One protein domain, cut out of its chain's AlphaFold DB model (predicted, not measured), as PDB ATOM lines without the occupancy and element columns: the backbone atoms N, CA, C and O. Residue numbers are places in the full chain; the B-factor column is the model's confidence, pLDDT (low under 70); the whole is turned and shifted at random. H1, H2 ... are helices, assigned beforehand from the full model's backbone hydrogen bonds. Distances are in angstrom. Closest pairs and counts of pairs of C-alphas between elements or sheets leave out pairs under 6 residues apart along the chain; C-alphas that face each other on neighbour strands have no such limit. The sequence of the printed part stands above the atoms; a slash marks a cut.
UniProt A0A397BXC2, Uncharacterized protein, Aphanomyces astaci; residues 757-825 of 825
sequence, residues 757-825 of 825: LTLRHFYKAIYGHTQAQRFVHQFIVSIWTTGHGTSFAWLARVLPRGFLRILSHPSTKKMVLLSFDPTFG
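What this domain is: This is residues 757 to 825 of the 825 residues of an uncharacterized protein of Aphanomyces astaci (UniProt A0A397BXC2). An open U: the helical hairpin of H1 and H2 makes one side, H3 and H4 the base, H5 and a free tail the other. The printed part has 69 residues with five named helices, H1 to H5 in order, and no named strand: all helix. It is only just loose, close to compact, with radius of gyration of the C-alphas 13.4 A, spanning 35 by 27 by 22 A.

How they stand to each other: H1, residues 757 to 767, and H2, residues 771 to 785, touch, their closest C-alphas those of Ala 765 and Arg 774, 4.2 A. They run opposite ways at a shallow tilt of 33 degrees, only just short of steep. H2, with residues 784 to 785 alone, touches H3, residues 789 to 798, only at the corner; closest C-alphas Thr 785 and Ser 791, 5.0 A. H4, residues 801 to 808, is close but not clearly touching H5, residues 810 to 818; closest C-alphas Leu 807 and Lys 813, 6.1 A. In these five helices every O i to N i+4 pair is within hydrogen-bond range.

Where its parts are: H1 begins at C-alpha 757 (7.117, -52.894, -0.783); H2 is 20.8 A long; H5 ends at C-alpha 818 (-6.972, -29.915, -16.805).

The domain as a whole: The printed part has no cut. pLDDT is under 70 at residues 769 to 770, 772 and 815 to 825.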
ATOM      1  N   LEU A 757       6.513 -54.199  -0.551       87.88
ATOM      2  CA  LEU A 757       7.117 -52.894  -0.783       87.88
ATOM      3  C   LEU A 757       6.116 -51.930  -1.443       87.88
ATOM      4  O   LEU A 757       5.990 -50.782  -1.008       87.88
ATOM      5  N   THR A 758       5.326 -52.422  -2.404       90.44
ATOM      6  CA  THR A 758       4.241 -51.659  -3.054       90.44
ATOM      7  C   THR A 758       3.229 -51.117  -2.046       90.44
ATOM      8  O   THR A 758       2.915 -49.926  -2.060       90.44
ATOM      9  N   LEU A 759       2.771 -51.956  -1.109       90.38
ATOM     10  CA  LEU A 759       1.826 -51.559  -0.058       90.38
ATOM     11  C   LEU A 759       2.440 -50.525   0.891       90.38
ATOM     12  O   LEU A 759       1.789 -49.543   1.251       90.38
ATOM     13  N   ARG A 760       3.701 -50.718   1.282       88.50
ATOM     14  CA  ARG A 760       4.407 -49.812   2.192       88.50
ATOM     15  C   ARG A 760       4.574 -48.415   1.600       88.50
ATOM     16  O   ARG A 760       4.299 -47.431   2.286       88.50
ATOM     17  N   HIS A 761       5.004 -48.309   0.343       88.38
ATOM     18  CA  HIS A 761       5.105 -47.008  -0.317       88.38
ATOM     19  C   HIS A 761       3.733 -46.397  -0.588       88.38
ATOM     20  O   HIS A 761       3.584 -45.196  -0.412       88.38
ATOM     21  N   PHE A 762       2.704 -47.196  -0.879       91.75
ATOM     22  CA  PHE A 762       1.336 -46.690  -0.993       91.75
ATOM     23  C   PHE A 762       0.793 -46.098   0.312       91.75
ATOM     24  O   PHE A 762       0.190 -45.029   0.302       91.75
ATOM     25  N   TYR A 763       1.069 -46.725   1.456       90.25
ATOM     26  CA  TYR A 763       0.728 -46.140   2.752       90.25
ATOM     27  C   TYR A 763       1.394 -44.767   2.935       90.25
ATOM     28  O   TYR A 763       0.728 -43.782   3.252       90.25
ATOM     29  N   LYS A 764       2.702 -44.670   2.668       85.88
ATOM     30  CA  LYS A 764       3.442 -43.403   2.790       85.88
ATOM     31  C   LYS A 764       3.041 -42.360   1.736       85.88
ATOM     32  O   LYS A 764       3.119 -41.166   2.005       85.88
ATOM     33  N   ALA A 765       2.578 -42.794   0.568       87.25
ATOM     34  CA  ALA A 765       2.045 -41.944  -0.495       87.25
ATOM     35  C   ALA A 765       0.771 -41.194  -0.069       87.25
ATOM     36  O   ALA A 765       0.519 -40.087  -0.546       87.25
ATOM     37  N   ILE A 766      -0.019 -41.780   0.837       87.75
ATOM     38  CA  ILE A 766      -1.246 -41.177   1.375       87.75
ATOM     39  C   ILE A 766      -0.955 -40.414   2.671       87.75
ATOM     40  O   ILE A 766      -1.361 -39.264   2.813       87.75
ATOM     41  N   TYR A 767      -0.229 -41.038   3.602       85.25
ATOM     42  CA  TYR A 767      -0.092 -40.563   4.985       85.25
ATOM     43  C   TYR A 767       1.275 -39.946   5.314       85.25
ATOM     44  O   TYR A 767       1.564 -39.692   6.482       85.25
ATOM     45  N   GLY A 768       2.136 -39.716   4.319       76.06
ATOM     46  CA  GLY A 768       3.428 -39.056   4.523       76.06
ATOM     47  C   GLY A 768       3.275 -37.675   5.173       76.06
ATOM     48  O   GLY A 768       2.310 -36.957   4.893       76.06
ATOM     49  N   HIS A 769       4.228 -37.306   6.032       68.94
ATOM     50  CA  HIS A 769       4.162 -36.086   6.844       68.94
ATOM     51  C   HIS A 769       4.218 -34.812   5.998       68.94
ATOM     52  O   HIS A 769       3.525 -33.840   6.294       68.94
ATOM     53  N   THR A 770       4.998 -34.831   4.916       68.44
ATOM     54  CA  THR A 770       5.139 -33.699   3.993       68.44
ATOM     55  C   THR A 770       4.569 -34.029   2.618       68.44
ATOM     56  O   THR A 770       4.504 -35.188   2.203       68.44
ATOM     57  N   GLN A 771       4.157 -32.998   1.877       71.31
ATOM     58  CA  GLN A 771       3.668 -33.162   0.505       71.31
ATOM     59  C   GLN A 771       4.745 -33.736  -0.426       71.31
ATOM     60  O   GLN A 771       4.436 -34.618  -1.223       71.31
ATOM     61  N   ALA A 772       6.002 -33.307  -0.276       65.88
ATOM     62  CA  ALA A 772       7.130 -33.823  -1.053       65.88
ATOM     63  C   ALA A 772       7.362 -35.328  -0.815       65.88
ATOM     64  O   ALA A 772       7.470 -36.095  -1.769       65.88
ATOM     65  N   GLN A 773       7.331 -35.787   0.444       70.50
ATOM     66  CA  GLN A 773       7.433 -37.219   0.758       70.50
ATOM     67  C   GLN A 773       6.282 -38.022   0.145       70.50
ATOM     68  O   GLN A 773       6.502 -39.102  -0.407       70.50
ATOM     69  N   ARG A 774       5.052 -37.497   0.226       79.94
ATOM     70  CA  ARG A 774       3.888 -38.131  -0.405       79.94
ATOM     71  C   ARG A 774       4.086 -38.249  -1.914       79.94
ATOM     72  O   ARG A 774       3.894 -39.338  -2.441       79.94
ATOM     73  N   PHE A 775       4.535 -37.186  -2.582       79.81
ATOM     74  CA  PHE A 775       4.788 -37.180  -4.024       79.81
ATOM     75  C   PHE A 775       5.806 -38.248  -4.452       79.81
ATOM     76  O   PHE A 775       5.504 -39.060  -5.324       79.81
ATOM     77  N   VAL A 776       6.965 -38.334  -3.787       77.62
ATOM     78  CA  VAL A 776       7.988 -39.353  -4.096       77.62
ATOM     79  C   VAL A 776       7.425 -40.768  -3.941       77.62
ATOM     80  O   VAL A 776       7.641 -41.641  -4.780       77.62
ATOM     81  N   HIS A 777       6.652 -41.021  -2.887       85.12
ATOM     82  CA  HIS A 777       6.048 -42.333  -2.678       85.12
ATOM     83  C   HIS A 777       4.913 -42.650  -3.661       85.12
ATOM     84  O   HIS A 777       4.786 -43.802  -4.075       85.12
ATOM     85  N   GLN A 778       4.129 -41.654  -4.079       87.00
ATOM     86  CA  GLN A 778       3.141 -41.799  -5.155       87.00
ATOM     87  C   GLN A 778       3.829 -42.167  -6.473       87.00
ATOM     88  O   GLN A 778       3.392 -43.092  -7.158       87.00
ATOM     89  N   PHE A 779       4.943 -41.504  -6.780       86.38
ATOM     90  CA  PHE A 779       5.765 -41.796  -7.947       86.38
ATOM     91  C   PHE A 779       6.285 -43.240  -7.931       86.38
ATOM     92  O   PHE A 779       6.094 -43.965  -8.903       86.38
ATOM     93  N   ILE A 780       6.822 -43.714  -6.802       88.75
ATOM     94  CA  ILE A 780       7.264 -45.113  -6.649       88.75
ATOM     95  C   ILE A 780       6.128 -46.107  -6.913       88.75
ATOM     96  O   ILE A 780       6.297 -47.063  -7.669       88.75
ATOM     97  N   VAL A 781       4.950 -45.877  -6.326       90.31
ATOM     98  CA  VAL A 781       3.787 -46.751  -6.544       90.31
ATOM     99  C   VAL A 781       3.370 -46.749  -8.013       90.31
ATOM    100  O   VAL A 781       2.999 -47.800  -8.539       90.31
ATOM    101  N   SER A 782       3.457 -45.604  -8.693       88.56
ATOM    102  CA  SER A 782       3.133 -45.514 -10.119       88.56
ATOM    103  C   SER A 782       4.049 -46.394 -10.975       88.56
ATOM    104  O   SER A 782       3.550 -47.075 -11.869       88.56
ATOM    105  N   ILE A 783       5.345 -46.485 -10.647       88.94
ATOM    106  CA  ILE A 783       6.320 -47.316 -11.373       88.94
ATOM    107  C   ILE A 783       5.923 -48.797 -11.322       88.94
ATOM    108  O   ILE A 783       5.975 -49.481 -12.338       88.94
ATOM    109  N   TRP A 784       5.498 -49.303 -10.159       90.00
ATOM    110  CA  TRP A 784       5.195 -50.735  -9.982       90.00
ATOM    111  C   TRP A 784       3.765 -51.134 -10.344       90.00
ATOM    112  O   TRP A 784       3.462 -52.322 -10.440       90.00
ATOM    113  N   THR A 785       2.864 -50.164 -10.506       87.94
ATOM    114  CA  THR A 785       1.460 -50.416 -10.870       87.94
ATOM    115  C   THR A 785       1.194 -50.194 -12.356       87.94
ATOM    116  O   THR A 785       0.336 -50.869 -12.930       87.94
ATOM    117  N   THR A 786       1.930 -49.289 -13.002       82.38
ATOM    118  CA  THR A 786       1.758 -48.992 -14.426       82.38
ATOM    119  C   THR A 786       2.228 -50.174 -15.270       82.38
ATOM    120  O   THR A 786       3.367 -50.613 -15.173       82.38
ATOM    121  N   GLY A 787       1.339 -50.713 -16.108       80.31
ATOM    122  CA  GLY A 787       1.670 -51.837 -16.992       80.31
ATOM    123  C   GLY A 787       1.814 -53.198 -16.294       80.31
ATOM    124  O   GLY A 787       2.183 -54.165 -16.956       80.31
ATOM    125  N   HIS A 788       1.485 -53.308 -14.998       91.62
ATOM    126  CA  HIS A 788       1.510 -54.567 -14.244       91.62
ATOM    127  C   HIS A 788       0.124 -54.915 -13.685       91.62
ATOM    128  O   HIS A 788      -0.370 -54.305 -12.733       91.62
ATOM    129  N   GLY A 789      -0.523 -55.915 -14.291       90.25
ATOM    130  CA  GLY A 789      -1.919 -56.259 -13.998       90.25
ATOM    131  C   GLY A 789      -2.171 -56.670 -12.544       90.25
ATOM    132  O   GLY A 789      -3.186 -56.280 -11.964       90.25
ATOM    133  N   THR A 790      -1.247 -57.410 -11.926       92.81
ATOM    134  CA  THR A 790      -1.405 -57.909 -10.551       92.81
ATOM    135  C   THR A 790      -1.337 -56.773  -9.527       92.81
ATOM    136  O   THR A 790      -2.215 -56.677  -8.665       92.81
ATOM    137  N   SER A 791      -0.360 -55.869  -9.653       91.94
ATOM    138  CA  SER A 791      -0.249 -54.675  -8.802       91.94
ATOM    139  C   SER A 791      -1.439 -53.736  -8.990       91.94
ATOM    140  O   SER A 791      -1.972 -53.213  -8.011       91.94
ATOM    141  N   PHE A 792      -1.926 -53.566 -10.222       88.50
ATOM    142  CA  PHE A 792      -3.124 -52.764 -10.478       88.50
ATOM    143  C   PHE A 792      -4.385 -53.380  -9.845       88.50
ATOM    144  O   PHE A 792      -5.172 -52.682  -9.203       88.50
ATOM    145  N   ALA A 793      -4.565 -54.700  -9.960       89.62
ATOM    146  CA  ALA A 793      -5.676 -55.409  -9.328       89.62
ATOM    147  C   ALA A 793      -5.631 -55.311  -7.795       89.62
ATOM    148  O   ALA A 793      -6.676 -55.228  -7.149       89.62
ATOM    149  N   TRP A 794      -4.434 -55.306  -7.203       91.44
ATOM    150  CA  TRP A 794      -4.251 -55.021  -5.782       91.44
ATOM    151  C   TRP A 794      -4.695 -53.591  -5.431       91.44
ATOM    152  O   TRP A 794      -5.537 -53.426  -4.546       91.44
ATOM    153  N   LEU A 795      -4.235 -52.575  -6.168       87.31
ATOM    154  CA  LEU A 795      -4.600 -51.173  -5.928       87.31
ATOM    155  C   LEU A 795      -6.124 -50.955  -6.001       87.31
ATOM    156  O   LEU A 795      -6.707 -50.296  -5.138       87.31
ATOM    157  N   ALA A 796      -6.787 -51.579  -6.979       85.00
ATOM    158  CA  ALA A 796      -8.239 -51.525  -7.150       85.00
ATOM    159  C   ALA A 796      -9.029 -52.163  -5.990       85.00
ATOM    160  O   ALA A 796     -10.191 -51.816  -5.774       85.00
ATOM    161  N   ARG A 797      -8.425 -53.100  -5.245       87.94
ATOM    162  CA  ARG A 797      -9.033 -53.716  -4.052       87.94
ATOM    163  C   ARG A 797      -8.819 -52.886  -2.789       87.94
ATOM    164  O   ARG A 797      -9.658 -52.946  -1.897       87.94
ATOM    165  N   VAL A 798      -7.712 -52.143  -2.708       87.31
ATOM    166  CA  VAL A 798      -7.372 -51.302  -1.548       87.31
ATOM    167  C   VAL A 798      -8.148 -49.984  -1.562       87.31
ATOM    168  O   VAL A 798      -8.564 -49.499  -0.512       87.31
ATOM    169  N   LEU A 799      -8.365 -49.397  -2.742       85.00
ATOM    170  CA  LEU A 799      -9.095 -48.139  -2.867       85.00
ATOM    171  C   LEU A 799     -10.617 -48.331  -2.698       85.00
ATOM    172  O   LEU A 799     -11.186 -49.280  -3.245       85.00
ATOM    173  N   PRO A 800     -11.324 -47.411  -2.010       87.44
ATOM    174  CA  PRO A 800     -12.776 -47.481  -1.890       87.44
ATOM    175  C   PRO A 800     -13.462 -47.456  -3.261       87.44
ATOM    176  O   PRO A 800     -13.202 -46.582  -4.089       87.44
ATOM    177  N   ARG A 801     -14.421 -48.362  -3.489       81.94
ATOM    178  CA  ARG A 801     -15.158 -48.444  -4.769       81.94
ATOM    179  C   ARG A 801     -15.841 -47.129  -5.162       81.94
ATOM    180  O   ARG A 801     -15.924 -46.820  -6.346       81.94
ATOM    181  N   GLY A 802     -16.315 -46.351  -4.184       84.38
ATOM    182  CA  GLY A 802     -16.892 -45.023  -4.419       84.38
ATOM    183  C   GLY A 802     -15.875 -44.027  -4.983       84.38
ATOM    184  O   GLY A 802     -16.183 -43.312  -5.932       84.38
ATOM    185  N   PHE A 803     -14.640 -44.048  -4.476       82.50
ATOM    186  CA  PHE A 803     -13.549 -43.205  -4.964       82.50
ATOM    187  C   PHE A 803     -13.157 -43.560  -6.404       82.50
ATOM    188  O   PHE A 803     -13.053 -42.678  -7.252       82.50
ATOM    189  N   LEU A 804     -13.045 -44.857  -6.717       80.62
ATOM    190  CA  LEU A 804     -12.770 -45.321  -8.082       80.62
ATOM    191  C   LEU A 804     -13.857 -44.882  -9.073       80.62
ATOM    192  O   LEU A 804     -13.537 -44.438 -10.175       80.62
ATOM    193  N   ARG A 805     -15.136 -44.936  -8.673       82.12
ATOM    194  CA  ARG A 805     -16.256 -44.437  -9.490       82.12
ATOM    195  C   ARG A 805     -16.136 -42.939  -9.763       82.12
ATOM    196  O   ARG A 805     -16.303 -42.529 -10.908       82.12
ATOM    197  N   ILE A 806     -15.798 -42.145  -8.745       82.94
ATOM    198  CA  ILE A 806     -15.599 -40.695  -8.875       82.94
ATOM    199  C   ILE A 806     -14.441 -40.385  -9.829       82.94
ATOM    200  O   ILE A 806     -14.615 -39.554 -10.716       82.94
ATOM    201  N   LEU A 807     -13.298 -41.070  -9.706       76.94
ATOM    202  CA  LEU A 807     -12.155 -40.897 -10.613       76.94
ATOM    203  C   LEU A 807     -12.471 -41.320 -12.055       76.94
ATOM    204  O   LEU A 807     -12.003 -40.693 -13.004       76.94
ATOM    205  N   SER A 808     -13.281 -42.367 -12.229       78.56
ATOM    206  CA  SER A 808     -13.725 -42.830 -13.550       78.56
ATOM    207  C   SER A 808     -14.810 -41.950 -14.181       78.56
ATOM    208  O   SER A 808     -15.092 -42.090 -15.372       78.56
ATOM    209  N   HIS A 809     -15.419 -41.042 -13.408       85.75
ATOM    210  CA  HIS A 809     -16.468 -40.161 -13.901       85.75
ATOM    211  C   HIS A 809     -15.886 -39.152 -14.912       85.75
ATOM    212  O   HIS A 809     -14.882 -38.502 -14.603       85.75
ATOM    213  N   PRO A 810     -16.508 -38.958 -16.092       82.25
ATOM    214  CA  PRO A 810     -15.968 -38.103 -17.154       82.25
ATOM    215  C   PRO A 810     -15.622 -36.681 -16.693       82.25
ATOM    216  O   PRO A 810     -14.573 -36.157 -17.058       82.25
ATOM    217  N   SER A 811     -16.466 -36.076 -15.848       78.44
ATOM    218  CA  SER A 811     -16.252 -34.723 -15.313       78.44
ATOM    219  C   SER A 811     -15.005 -34.623 -14.430       78.44
ATOM    220  O   SER A 811     -14.221 -33.692 -14.582       78.44
ATOM    221  N   THR A 812     -14.784 -35.606 -13.553       74.31
ATOM    222  CA  THR A 812     -13.605 -35.651 -12.679       74.31
ATOM    223  C   THR A 812     -12.351 -35.950 -13.483       74.31
ATOM    224  O   THR A 812     -11.333 -35.298 -13.297       74.31
ATOM    225  N   LYS A 813     -12.434 -36.886 -14.437       72.69
ATOM    226  CA  LYS A 813     -11.334 -37.201 -15.353       72.69
ATOM    227  C   LYS A 813     -10.905 -35.962 -16.147       72.69
ATOM    228  O   LYS A 813      -9.714 -35.722 -16.297       72.69
ATOM    229  N   LYS A 814     -11.869 -35.144 -16.589       72.94
ATOM    230  CA  LYS A 814     -11.621 -33.864 -17.264       72.94
ATOM    231  C   LYS A 814     -10.980 -32.830 -16.330       72.94
ATOM    232  O   LYS A 814     -10.019 -32.199 -16.740       72.94
ATOM    233  N   MET A 815     -11.451 -32.691 -15.087       68.75
ATOM    234  CA  MET A 815     -10.823 -31.805 -14.092       68.75
ATOM    235  C   MET A 815      -9.383 -32.212 -13.768       68.75
ATOM    236  O   MET A 815      -8.512 -31.353 -13.759       68.75
ATOM    237  N   VAL A 816      -9.126 -33.508 -13.554       63.81
ATOM    238  CA  VAL A 816      -7.780 -34.026 -13.270       63.81
ATOM    239  C   VAL A 816      -6.847 -33.761 -14.453       63.81
ATOM    240  O   VAL A 816      -5.757 -33.242 -14.252       63.81
ATOM    241  N   LEU A 817      -7.284 -34.038 -15.686       59.66
ATOM    242  CA  LEU A 817      -6.492 -33.754 -16.890       59.66
ATOM    243  C   LEU A 817      -6.201 -32.254 -17.071       59.66
ATOM    244  O   LEU A 817      -5.095 -31.912 -17.466       59.66
ATOM    245  N   LEU A 818      -7.152 -31.373 -16.738       51.75
ATOM    246  CA  LEU A 818      -6.972 -29.915 -16.805       51.75
ATOM    247  C   LEU A 818      -6.015 -29.379 -15.728       51.75
ATOM    248  O   LEU A 818      -5.296 -28.424 -15.980       51.75
ATOM    249  N   SER A 819      -5.972 -29.992 -14.543       46.53
ATOM    250  CA  SER A 819      -5.038 -29.607 -13.472       46.53
ATOM    251  C   SER A 819      -3.583 -30.049 -13.696       46.53
ATOM    252  O   SER A 819      -2.714 -29.650 -12.928       46.53
ATOM    253  N   PHE A 820      -3.310 -30.870 -14.717       43.53
ATOM    254  CA  PHE A 820      -1.961 -31.319 -15.094       43.53
ATOM    255  C   PHE A 820      -1.418 -30.616 -16.355       43.53
ATOM    256  O   PHE A 820      -0.355 -30.999 -16.841       43.53
ATOM    257  N   ASP A 821      -2.118 -29.607 -16.885       34.44
ATOM    258  CA  ASP A 821      -1.655 -28.803 -18.021       34.44
ATOM    259  C   ASP A 821      -0.721 -27.676 -17.514       34.44
ATOM    260  O   ASP A 821      -1.180 -26.783 -16.799       34.44
ATOM    261  N   PRO A 822       0.590 -27.690 -17.830       39.88
ATOM    262  CA  PRO A 822       1.567 -26.739 -17.287       39.88
ATOM    263  C   PRO A 822       1.455 -25.326 -17.889       39.88
ATOM    264  O   PRO A 822       2.312 -24.484 -17.650       39.88
ATOM    265  N   THR A 823       0.424 -25.053 -18.691       33.84
ATOM    266  CA  THR A 823       0.216 -23.765 -19.369       33.84
ATOM    267  C   THR A 823      -0.636 -22.764 -18.578       33.84
ATOM    268  O   THR A 823      -0.810 -21.630 -19.023       33.84
ATOM    269  N   PHE A 824      -1.111 -23.129 -17.383       30.95
ATOM    270  CA  PHE A 824      -1.736 -22.209 -16.426       30.95
ATOM    271  C   PHE A 824      -1.014 -22.271 -15.072       30.95
ATOM    272  O   PHE A 824      -1.439 -22.975 -14.155       30.95
ATOM    273  N   GLY A 825       0.083 -21.523 -14.962       29.92
ATOM    274  CA  GLY A 825       0.864 -21.311 -13.741       29.92
ATOM    275  C   GLY A 825       1.914 -20.242 -13.958       29.92
ATOM    276  O   GLY A 825       2.881 -20.551 -14.685       29.92
TER     277      GLY A 825